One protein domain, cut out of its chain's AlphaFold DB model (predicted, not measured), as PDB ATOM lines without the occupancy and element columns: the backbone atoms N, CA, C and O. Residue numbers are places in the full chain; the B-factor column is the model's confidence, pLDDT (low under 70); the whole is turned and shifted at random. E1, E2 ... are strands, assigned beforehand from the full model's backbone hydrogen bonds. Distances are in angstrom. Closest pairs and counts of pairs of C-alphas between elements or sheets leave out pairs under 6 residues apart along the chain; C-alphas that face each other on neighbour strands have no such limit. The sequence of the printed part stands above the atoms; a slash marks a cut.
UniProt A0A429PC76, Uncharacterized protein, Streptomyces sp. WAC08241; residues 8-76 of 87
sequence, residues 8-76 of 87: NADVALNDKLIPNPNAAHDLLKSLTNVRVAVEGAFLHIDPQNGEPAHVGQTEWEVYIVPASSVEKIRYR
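AT A GLANCE: This is residues 8 to 76 of the 87 residues of an uncharacterized protein of Streptomyces sp. WAC08241 (UniProt A0A429PC76). A strongly twisted sheet of five strands folds round at its bent strand E4 into a small open half-barrel, with the little E2-E3 hairpin beside it and residues 52 to 59 sticking out as a free loop. The 69 printed residues hold seven named strands, E1 to E7 in chain order, and no named helix; the class is all strand. The larger sheet runs E6, E5, E4, E1, E7, antiparallel throughout. The whole is compact, with a radius of gyration of the C-alphas of 12.0 A and spans of 36 by 26 by 20 A.

IN THESE COORDINATES: Find C-alpha 8 at (28.680, -14.551, -39.339); from there E1 runs 16.1 A to residue 13. E2 is residues 18 to 20 and E3 residues 23 to 28. E4, residues 30 to 39, spans 20.3 A and bends by 104 degrees at residue 33. E5 is residues 42 to 46, 13.1 A, and E6 residues 63 to 66. E7, residues 70 to 75, runs 13.6 A to C-alpha 75 at (27.693, -9.144, -37.247).

HOW THE PARTS SIT: Look first at E4, whose pairing is staggered. Its residues 30 to 35 pair with E1, with N 9 and O 34 2.8 A apart; its residues 35 to 39 pair with E5 in a hairpin, with N 44 and O 37 2.8 A apart. E4, E5 and E6 form a meander, each the antiparallel neighbour of the one before; N 45 and O 63 are 2.8 A apart. At the other edge E7 is antiparallel to E1, at 163 degrees, with N 10 and O 74 2.9 A apart. The hairpin E2 and E3 has N 28 and O 18 2.7 A apart. The closest C-alphas of E2 and E6, Ile 18 and Tyr 63, are 7.2 A apart.

THE WHOLE: The farthest C-alphas, Val 55 and Ser 68, are 36.1 A apart. The E5 to E6 link is long. The printed part has no cut, and no printed residue is under 70 in pLDDT.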
ATOM      1  N   ASN A   8      27.465 -15.036 -38.685       94.62
ATOM      2  CA  ASN A   8      28.680 -14.551 -39.339       94.62
ATOM      3  C   ASN A   8      29.065 -13.181 -38.766       94.62
ATOM      4  O   ASN A   8      28.208 -12.301 -38.610       94.62
ATOM      5  N   ALA A   9      30.342 -12.990 -38.458       95.19
ATOM      6  CA  ALA A   9      30.854 -11.780 -37.843       95.19
ATOM      7  C   ALA A   9      32.334 -11.532 -38.164       95.19
ATOM      8  O   ALA A   9      33.070 -12.425 -38.581       95.19
ATOM      9  N   ASP A  10      32.765 -10.302 -37.909       95.62
ATOM     10  CA  ASP A  10      34.163  -9.977 -37.660       95.62
ATOM     11  C   ASP A  10      34.335  -9.720 -36.149       95.62
ATOM     12  O   ASP A  10      33.458  -9.127 -35.509       95.62
ATOM     13  N   VAL A  11      35.453 -10.161 -35.572       96.12
ATOM     14  CA  VAL A  11      35.742 -10.087 -34.132       96.12
ATOM     15  C   VAL A  11      37.065  -9.369 -33.904       96.12
ATOM     16  O   VAL A  11      38.071  -9.701 -34.528       96.12
ATOM     17  N   ALA A  12      37.079  -8.412 -32.981       97.12
ATOM     18  CA  ALA A  12      38.293  -7.839 -32.413       97.12
ATOM     19  C   ALA A  12      38.417  -8.267 -30.946       97.12
ATOM     20  O   ALA A  12      37.449  -8.195 -30.187       97.12
ATOM     21  N   LEU A  13      39.606  -8.725 -30.571       96.25
ATOM     22  CA  LEU A  13      39.975  -9.183 -29.238       96.25
ATOM     23  C   LEU A  13      40.949  -8.189 -28.605       96.25
ATOM     24  O   LEU A  13      41.762  -7.580 -29.302       96.25
ATOM     25  N   ASN A  14      40.893  -8.083 -27.279       95.12
ATOM     26  CA  ASN A  14      41.786  -7.225 -26.500       95.12
ATOM     27  C   ASN A  14      43.244  -7.711 -26.569       95.12
ATOM     28  O   ASN A  14      44.165  -6.898 -26.582       95.12
ATOM     29  N   ASP A  15      43.438  -9.027 -26.700       93.00
ATOM     30  CA  ASP A  15      44.738  -9.686 -26.796       93.00
ATOM     31  C   ASP A  15      44.807 -10.637 -27.997       93.00
ATOM     32  O   ASP A  15      43.799 -11.026 -28.593       93.00
ATOM     33  N   LYS A  16      46.029 -11.032 -28.364       90.06
ATOM     34  CA  LYS A  16      46.258 -12.059 -29.382       90.06
ATOM     35  C   LYS A  16      46.036 -13.442 -28.768       90.06
ATOM     36  O   LYS A  16      46.917 -13.945 -28.079       90.06
ATOM     37  N   LEU A  17      44.873 -14.039 -29.014       86.12
ATOM     38  CA  LEU A  17      44.460 -15.291 -28.363       86.12
ATOM     39  C   LEU A  17      44.235 -16.451 -29.335       86.12
ATOM     40  O   LEU A  17      44.267 -17.602 -28.911       86.12
ATOM     41  N   ILE A  18      43.990 -16.168 -30.616       88.38
ATOM     42  CA  ILE A  18      43.565 -17.189 -31.580       88.38
ATOM     43  C   ILE A  18      44.686 -17.481 -32.578       88.38
ATOM     44  O   ILE A  18      45.157 -16.536 -33.206       88.38
ATOM     45  N   PRO A  19      45.117 -18.737 -32.774       87.25
ATOM     46  CA  PRO A  19      46.099 -19.083 -33.797       87.25
ATOM     47  C   PRO A  19      45.680 -18.645 -35.202       87.25
ATOM     48  O   PRO A  19      44.523 -18.771 -35.600       87.25
ATOM     49  N   ASN A  20      46.636 -18.136 -35.975       81.81
ATOM     50  CA  ASN A  20      46.443 -17.877 -37.390       81.81
ATOM     51  C   ASN A  20      46.457 -19.215 -38.148       81.81
ATOM     52  O   ASN A  20      47.493 -19.885 -38.157       81.81
ATOM     53  N   PRO A  21      45.369 -19.596 -38.841       74.62
ATOM     54  CA  PRO A  21      45.308 -20.870 -39.559       74.62
ATOM     55  C   PRO A  21      46.351 -20.976 -40.685       74.62
ATOM     56  O   PRO A  21      46.739 -22.075 -41.061       74.62
ATOM     57  N   ASN A  22      46.847 -19.846 -41.200       76.31
ATOM     58  CA  ASN A  22      47.867 -19.809 -42.253       76.31
ATOM     59  C   ASN A  22      49.304 -19.726 -41.709       76.31
ATOM     60  O   ASN A  22      50.260 -19.852 -42.470       76.31
ATOM     61  N   ALA A  23      49.469 -19.469 -40.411       80.25
ATOM     62  CA  ALA A  23      50.762 -19.310 -39.760       80.25
ATOM     63  C   ALA A  23      50.604 -19.601 -38.265       80.25
ATOM     64  O   ALA A  23      50.499 -18.684 -37.463       80.25
ATOM     65  N   ALA A  24      50.581 -20.877 -37.873       76.50
ATOM     66  CA  ALA A  24      50.228 -21.286 -36.505       76.50
ATOM     67  C   ALA A  24      51.125 -20.697 -35.388       76.50
ATOM     68  O   ALA A  24      50.745 -20.717 -34.221       76.50
ATOM     69  N   HIS A  25      52.303 -20.164 -35.731       81.38
ATOM     70  CA  HIS A  25      53.174 -19.442 -34.798       81.38
ATOM     71  C   HIS A  25      52.691 -18.013 -34.486       81.38
ATOM     72  O   HIS A  25      53.141 -17.416 -33.510       81.38
ATOM     73  N   ASP A  26      51.774 -17.475 -35.291       87.38
ATOM     74  CA  ASP A  26      51.191 -16.153 -35.129       87.38
ATOM     75  C   ASP A  26      49.819 -16.239 -34.470       87.38
ATOM     76  O   ASP A  26      48.932 -16.973 -34.902       87.38
ATOM     77  N   LEU A  27      49.616 -15.410 -33.449       89.62
ATOM     78  CA  LEU A  27      48.319 -15.231 -32.811       89.62
ATOM     79  C   LEU A  27      47.613 -13.979 -33.353       89.62
ATOM     80  O   LEU A  27      48.205 -12.903 -33.511       89.62
ATOM     81  N   LEU A  28      46.317 -14.120 -33.597       88.44
ATOM     82  CA  LEU A  28      45.402 -13.109 -34.093       88.44
ATOM     83  C   LEU A  28      44.649 -12.454 -32.932       88.44
ATOM     84  O   LEU A  28      44.164 -13.112 -32.012       88.44
ATOM     85  N   LYS A  29      44.512 -11.130 -33.030       93.06
ATOM     86  CA  LYS A  29      43.572 -10.321 -32.237       93.06
ATOM     87  C   LYS A  29      42.398  -9.796 -33.068       93.06
ATOM     88  O   LYS A  29      41.511  -9.128 -32.554       93.06
ATOM     89  N   SER A  30      42.411 -10.035 -34.375       93.94
ATOM     90  CA  SER A  30      41.358  -9.607 -35.292       93.94
ATOM     91  C   SER A  30      41.040 -10.760 -36.222       93.94
ATOM     92  O   SER A  30      41.931 -11.274 -36.894       93.94
ATOM     93  N   LEU A  31      39.776 -11.166 -36.232       93.38
ATOM     94  CA  LEU A  31      39.255 -12.240 -37.059       93.38
ATOM     95  C   LEU A  31      38.191 -11.666 -37.985       93.38
ATOM     96  O   LEU A  31      37.309 -10.926 -37.551       93.38
ATOM     97  N   THR A  32      38.273 -12.005 -39.263       92.50
ATOM     98  CA  THR A  32      37.339 -11.541 -40.289       92.50
ATOM     99  C   THR A  32      36.637 -12.727 -40.910       92.50
ATOM    100  O   THR A  32      37.293 -13.725 -41.190       92.50
ATOM    101  N   ASN A  33      35.346 -12.582 -41.208       90.81
ATOM    102  CA  ASN A  33      34.547 -13.629 -41.848       90.81
ATOM    103  C   ASN A  33      34.522 -14.948 -41.057       90.81
ATOM    104  O   ASN A  33      34.770 -16.005 -41.622       90.81
ATOM    105  N   VAL A  34      34.249 -14.871 -39.756       92.81
ATOM    106  CA  VAL A  34      34.121 -16.044 -38.879       92.81
ATOM    107  C   VAL A  34      32.670 -16.249 -38.463       92.81
ATOM    108  O   VAL A  34      31.859 -15.322 -38.536       92.81
ATOM    109  N   ARG A  35      32.336 -17.436 -37.955       93.88
ATOM    110  CA  ARG A  35      31.062 -17.667 -37.263       93.88
ATOM    111  C   ARG A  35      31.257 -17.552 -35.768       93.88
ATOM    112  O   ARG A  35      32.223 -18.062 -35.217       93.88
ATOM    113  N   VAL A  36      30.313 -16.906 -35.094       95.50
ATOM    114  CA  VAL A  36      30.338 -16.786 -33.637       95.50
ATOM    115  C   VAL A  36      29.009 -17.149 -33.004       95.50
ATOM    116  O   VAL A  36      27.951 -16.905 -33.587       95.50
ATOM    117  N   ALA A  37      29.063 -17.682 -31.788       95.88
ATOM    118  CA  ALA A  37      27.905 -17.883 -30.928       95.88
ATOM    119  C   ALA A  37      28.217 -17.384 -29.515       95.88
ATOM    120  O   ALA A  37      29.283 -17.655 -28.965       95.88
ATOM    121  N   VAL A  38      27.280 -16.645 -28.925       94.81
ATOM    122  CA  VAL A  38      27.389 -16.165 -27.543       94.81
ATOM    123  C   VAL A  38      26.589 -17.098 -26.647       94.81
ATOM    124  O   VAL A  38      25.400 -17.309 -26.891       94.81
ATOM    125  N   GLU A  39      27.228 -17.623 -25.605       95.12
ATOM    126  CA  GLU A  39      26.585 -18.438 -24.575       95.12
ATOM    127  C   GLU A  39      27.060 -17.977 -23.194       95.12
ATOM    128  O   GLU A  39      28.231 -18.109 -22.834       95.12
ATOM    129  N   GLY A  40      26.147 -17.395 -22.411       92.12
ATOM    130  CA  GLY A  40      26.477 -16.829 -21.105       92.12
ATOM    131  C   GLY A  40      27.578 -15.768 -21.198       92.12
ATOM    132  O   GLY A  40      27.411 -14.750 -21.866       92.12
ATOM    133  N   ALA A  41      28.701 -16.013 -20.519       94.94
ATOM    134  CA  ALA A  41      29.867 -15.130 -20.488       94.94
ATOM    135  C   ALA A  41      30.953 -15.504 -21.516       94.94
ATOM    136  O   ALA A  41      32.072 -15.000 -21.424       94.94
ATOM    137  N   PHE A  42      30.649 -16.384 -22.475       96.19
ATOM    138  CA  PHE A  42      31.612 -16.903 -23.441       96.19
ATOM    139  C   PHE A  42      31.216 -16.581 -24.882       96.19
ATOM    140  O   PHE A  42      30.040 -16.609 -25.257       96.19
ATOM    141  N   LEU A  43      32.233 -16.306 -25.698       96.25
ATOM    142  CA  LEU A  43      32.136 -16.211 -27.146       96.25
ATOM    143  C   LEU A  43      32.798 -17.446 -27.760       96.25
ATOM    144  O   LEU A  43      34.007 -17.638 -27.629       96.25
ATOM    145  N   HIS A  44      32.002 -18.253 -28.450       95.81
ATOM    146  CA  HIS A  44      32.476 -19.326 -29.311       95.81
ATOM    147  C   HIS A  44      32.796 -18.743 -30.687       95.81
ATOM    148  O   HIS A  44      31.991 -17.983 -31.231       95.81
ATOM    149  N   ILE A  45      33.950 -19.097 -31.244       94.94
ATOM    150  CA  ILE A  45      34.474 -18.591 -32.510       94.94
ATOM    151  C   ILE A  45      34.861 -19.785 -33.379       94.94
ATOM    152  O   ILE A  45      35.802 -20.512 -33.073       94.94
ATOM    153  N   ASP A  46      34.134 -19.960 -34.473       92.31
ATOM    154  CA  ASP A  46      34.447 -20.891 -35.549       92.31
ATOM    155  C   ASP A  46      35.176 -20.119 -36.669       92.31
ATOM    156  O   ASP A  46      34.540 -19.351 -37.410       92.31
ATOM    157  N   PRO A  47      36.508 -20.284 -36.795       88.12
ATOM    158  CA  PRO A  47      37.307 -19.592 -37.803       88.12
ATOM    159  C   PRO A  47      37.042 -20.106 -39.224       88.12
ATOM    160  O   PRO A  47      37.327 -19.398 -40.187       88.12
ATOM    161  N   GLN A  48      36.501 -21.317 -39.356       84.75
ATOM    162  CA  GLN A  48      36.193 -21.952 -40.631       84.75
ATOM    163  C   GLN A  48      34.825 -21.502 -41.154       84.75
ATOM    164  O   GLN A  48      34.441 -21.894 -42.247       84.75
ATOM    165  N   ASN A  49      34.093 -20.656 -40.417       85.56
ATOM    166  CA  ASN A  49      32.855 -20.016 -40.872       85.56
ATOM    167  C   ASN A  49      31.780 -21.018 -41.350       85.56
ATOM    168  O   ASN A  49      30.909 -20.678 -42.151       85.56
ATOM    169  N   GLY A  50      31.794 -22.245 -40.821       81.88
ATOM    170  CA  GLY A  50      30.893 -23.320 -41.224       81.88
ATOM    171  C   GLY A  50      31.095 -23.837 -42.648       81.88
ATOM    172  O   GLY A  50      30.136 -24.361 -43.216       81.88
ATOM    173  N   GLU A  51      32.290 -23.674 -43.221       84.25
ATOM    174  CA  GLU A  51      32.698 -24.391 -44.434       84.25
ATOM    175  C   GLU A  51      32.504 -25.915 -44.260       84.25
ATOM    176  O   GLU A  51      32.395 -26.413 -43.138       84.25
ATOM    177  N   PRO A  52      32.387 -26.699 -45.341       83.06
ATOM    178  CA  PRO A  52      32.331 -28.149 -45.231       83.06
ATOM    179  C   PRO A  52      33.699 -28.724 -44.851       83.06
ATOM    180  O   PRO A  52      34.745 -28.143 -45.136       83.06
ATOM    181  N   ALA A  53      33.686 -29.917 -44.258       84.88
ATOM    182  CA  ALA A  53      34.919 -30.605 -43.894       84.88
ATOM    183  C   ALA A  53      35.708 -30.956 -45.156       84.88
ATOM    184  O   ALA A  53      35.140 -31.478 -46.122       84.88
ATOM    185  N   HIS A  54      37.015 -30.705 -45.151       83.81
ATOM    186  CA  HIS A  54      37.863 -31.145 -46.250       83.81
ATOM    187  C   HIS A  54      38.128 -32.655 -46.164       83.81
ATOM    188  O   HIS A  54      37.987 -33.290 -45.116       83.81
ATOM    189  N   VAL A  55      38.529 -33.263 -47.285       86.94
ATOM    190  CA  VAL A  55      38.823 -34.703 -47.334       86.94
ATOM    191  C   VAL A  55      39.929 -35.038 -46.329       86.94
ATOM    192  O   VAL A  55      40.978 -34.394 -46.315       86.94
ATOM    193  N   GLY A  56      39.674 -36.032 -45.477       88.19
ATOM    194  CA  GLY A  56      40.594 -36.461 -44.420       88.19
ATOM    195  C   GLY A  56      40.535 -35.639 -43.128       88.19
ATOM    196  O   GLY A  56      41.260 -35.967 -42.193       88.19
ATOM    197  N   GLN A  57      39.683 -34.612 -43.037       86.06
ATOM    198  CA  GLN A  57      39.452 -33.883 -41.789       86.06
ATOM    199  C   GLN A  57      38.653 -34.746 -40.808       86.06
ATOM    200  O   GLN A  57      37.543 -35.184 -41.115       86.06
ATOM    201  N   THR A  58      39.205 -34.979 -39.621       86.69
ATOM    202  CA  THR A  58      38.551 -35.763 -38.560       86.69
ATOM    203  C   THR A  58      38.005 -34.901 -37.427       86.69
ATOM    204  O   THR A  58      37.161 -35.369 -36.668       86.69
ATOM    205  N   GLU A  59      38.467 -33.654 -37.310       86.25
ATOM    206  CA  GLU A  59      38.161 -32.765 -36.189       86.25
ATOM    207  C   GLU A  59      37.868 -31.331 -36.656       86.25
ATOM    208  O   GLU A  59      38.298 -30.891 -37.727       86.25
ATOM    209  N   TRP A  60      37.109 -30.611 -35.829       83.19
ATOM    210  CA  TRP A  60      36.754 -29.205 -36.005       83.19
ATOM    211  C   TRP A  60      37.217 -28.416 -34.791       83.19
ATOM    212  O   TRP A  60      36.834 -28.736 -33.666       83.19
ATOM    213  N   GLU A  61      38.004 -27.370 -35.017       86.25
ATOM    214  CA  GLU A  61      38.433 -26.481 -33.944       86.25
ATOM    215  C   GLU A  61      37.474 -25.298 -33.814       86.25
ATOM    216  O   GLU A  61      37.230 -24.555 -34.766       86.25
ATOM    217  N   VAL A  62      36.960 -25.108 -32.602       91.12
ATOM    218  CA  VAL A  62      36.213 -23.918 -32.191       91.12
ATOM    219  C   VAL A  62      36.942 -23.315 -31.006       91.12
ATOM    220  O   VAL A  62      37.222 -24.000 -30.023       91.12
ATOM    221  N   TYR A  63      37.216 -22.019 -31.069       93.62
ATOM    222  CA  TYR A  63      37.838 -21.309 -29.963       93.62
ATOM    223  C   TYR A  63      36.777 -20.732 -29.037       93.62
ATOM    224  O   TYR A  63      35.783 -20.169 -29.491       93.62
ATOM    225  N   ILE A  64      36.998 -20.841 -27.729       95.06
ATOM    226  CA  ILE A  64      36.102 -20.294 -26.711       95.06
ATOM    227  C   ILE A  64      36.891 -19.272 -25.907       95.06
ATOM    228  O   ILE A  64      37.894 -19.609 -25.280       95.06
ATOM    229  N   VAL A  65      36.439 -18.022 -25.927       95.12
ATOM    230  CA  VAL A  65      37.049 -16.930 -25.160       95.12
ATOM    231  C   VAL A  65      36.027 -16.327 -24.199       95.12
ATOM    232  O   VAL A  65      34.831 -16.306 -24.508       95.12
ATOM    233  N   PRO A  66      36.446 -15.818 -23.028       96.44
ATOM    234  CA  PRO A  66      35.541 -15.057 -22.184       96.44
ATOM    235  C   PRO A  66      35.151 -13.757 -22.899       96.44
ATOM    236  O   PRO A  66      35.974 -13.117 -23.554       96.44
ATOM    237  N   ALA A  67      33.898 -13.331 -22.748       94.31
ATOM    238  CA  ALA A  67      33.381 -12.117 -23.379       94.31
ATOM    239  C   ALA A  67      34.179 -10.859 -22.986       94.31
ATOM    240  O   ALA A  67      34.274  -9.925 -23.772       94.31
ATOM    241  N   SER A  68      34.820 -10.854 -21.810       96.00
ATOM    242  CA  SER A  68      35.720  -9.782 -21.359       96.00
ATOM    243  C   SER A  68      37.003  -9.644 -22.189       96.00
ATOM    244  O   SER A  68      37.656  -8.606 -22.129       96.00
ATOM    245  N   SER A  69      37.379 -10.660 -22.969       95.94
ATOM    246  CA  SER A  69      38.509 -10.600 -23.907       95.94
ATOM    247  C   SER A  69      38.123 -10.041 -25.278       95.94
ATOM    248  O   SER A  69      38.986  -9.900 -26.142       95.94
ATOM    249  N   VAL A  70      36.843  -9.732 -25.500       96.31
ATOM    250  CA  VAL A  70      36.322  -9.256 -26.783       96.31
ATOM    251  C   VAL A  70      36.186  -7.737 -26.742       96.31
ATOM    252  O   VAL A  70      35.437  -7.194 -25.937       96.31
ATOM    253  N   GLU A  71      36.887  -7.050 -27.641       97.12
ATOM    254  CA  GLU A  71      36.761  -5.601 -27.819       97.12
ATOM    255  C   GLU A  71      35.476  -5.276 -28.592       97.12
ATOM    256  O   GLU A  71      34.723  -4.363 -28.250       97.12
ATOM    257  N   LYS A  72      35.218  -6.028 -29.670       96.88
ATOM    258  CA  LYS A  72      34.117  -5.746 -30.593       96.88
ATOM    259  C   LYS A  72      33.693  -6.978 -31.381       96.88
ATOM    260  O   LYS A  72      34.531  -7.710 -31.899       96.88
ATOM    261  N   ILE A  73      32.383  -7.125 -31.576       95.94
ATOM    262  CA  ILE A  73      31.788  -8.054 -32.545       95.94
ATOM    263  C   ILE A  73      31.002  -7.232 -33.564       95.94
ATOM    264  O   ILE A  73      30.165  -6.406 -33.198       95.94
ATOM    265  N   ARG A  74      31.257  -7.453 -34.854       96.88
ATOM    266  CA  ARG A  74      30.477  -6.880 -35.954       96.88
ATOM    267  C   ARG A  74      29.787  -8.009 -36.705       96.88
ATOM    268  O   ARG A  74      30.425  -8.695 -37.493       96.88
ATOM    269  N   TYR A  75      28.487  -8.177 -36.490       94.56
ATOM    270  CA  TYR A  75      27.693  -9.144 -37.247       94.56
ATOM    271  C   TYR A  75      27.523  -8.704 -38.702       94.56
ATOM    272  O   TYR A  75      27.268  -7.529 -38.975       94.56
ATOM    273  N   ARG A  76      27.614  -9.658 -39.631       87.31
ATOM    274  CA  ARG A  76      27.215  -9.439 -41.022       87.31
ATOM    275  C   ARG A  76      25.715  -9.633 -41.140       87.31
ATOM    276  O   ARG A  76      25.183 -10.682 -40.785       87.31
TER     277      ARG A  76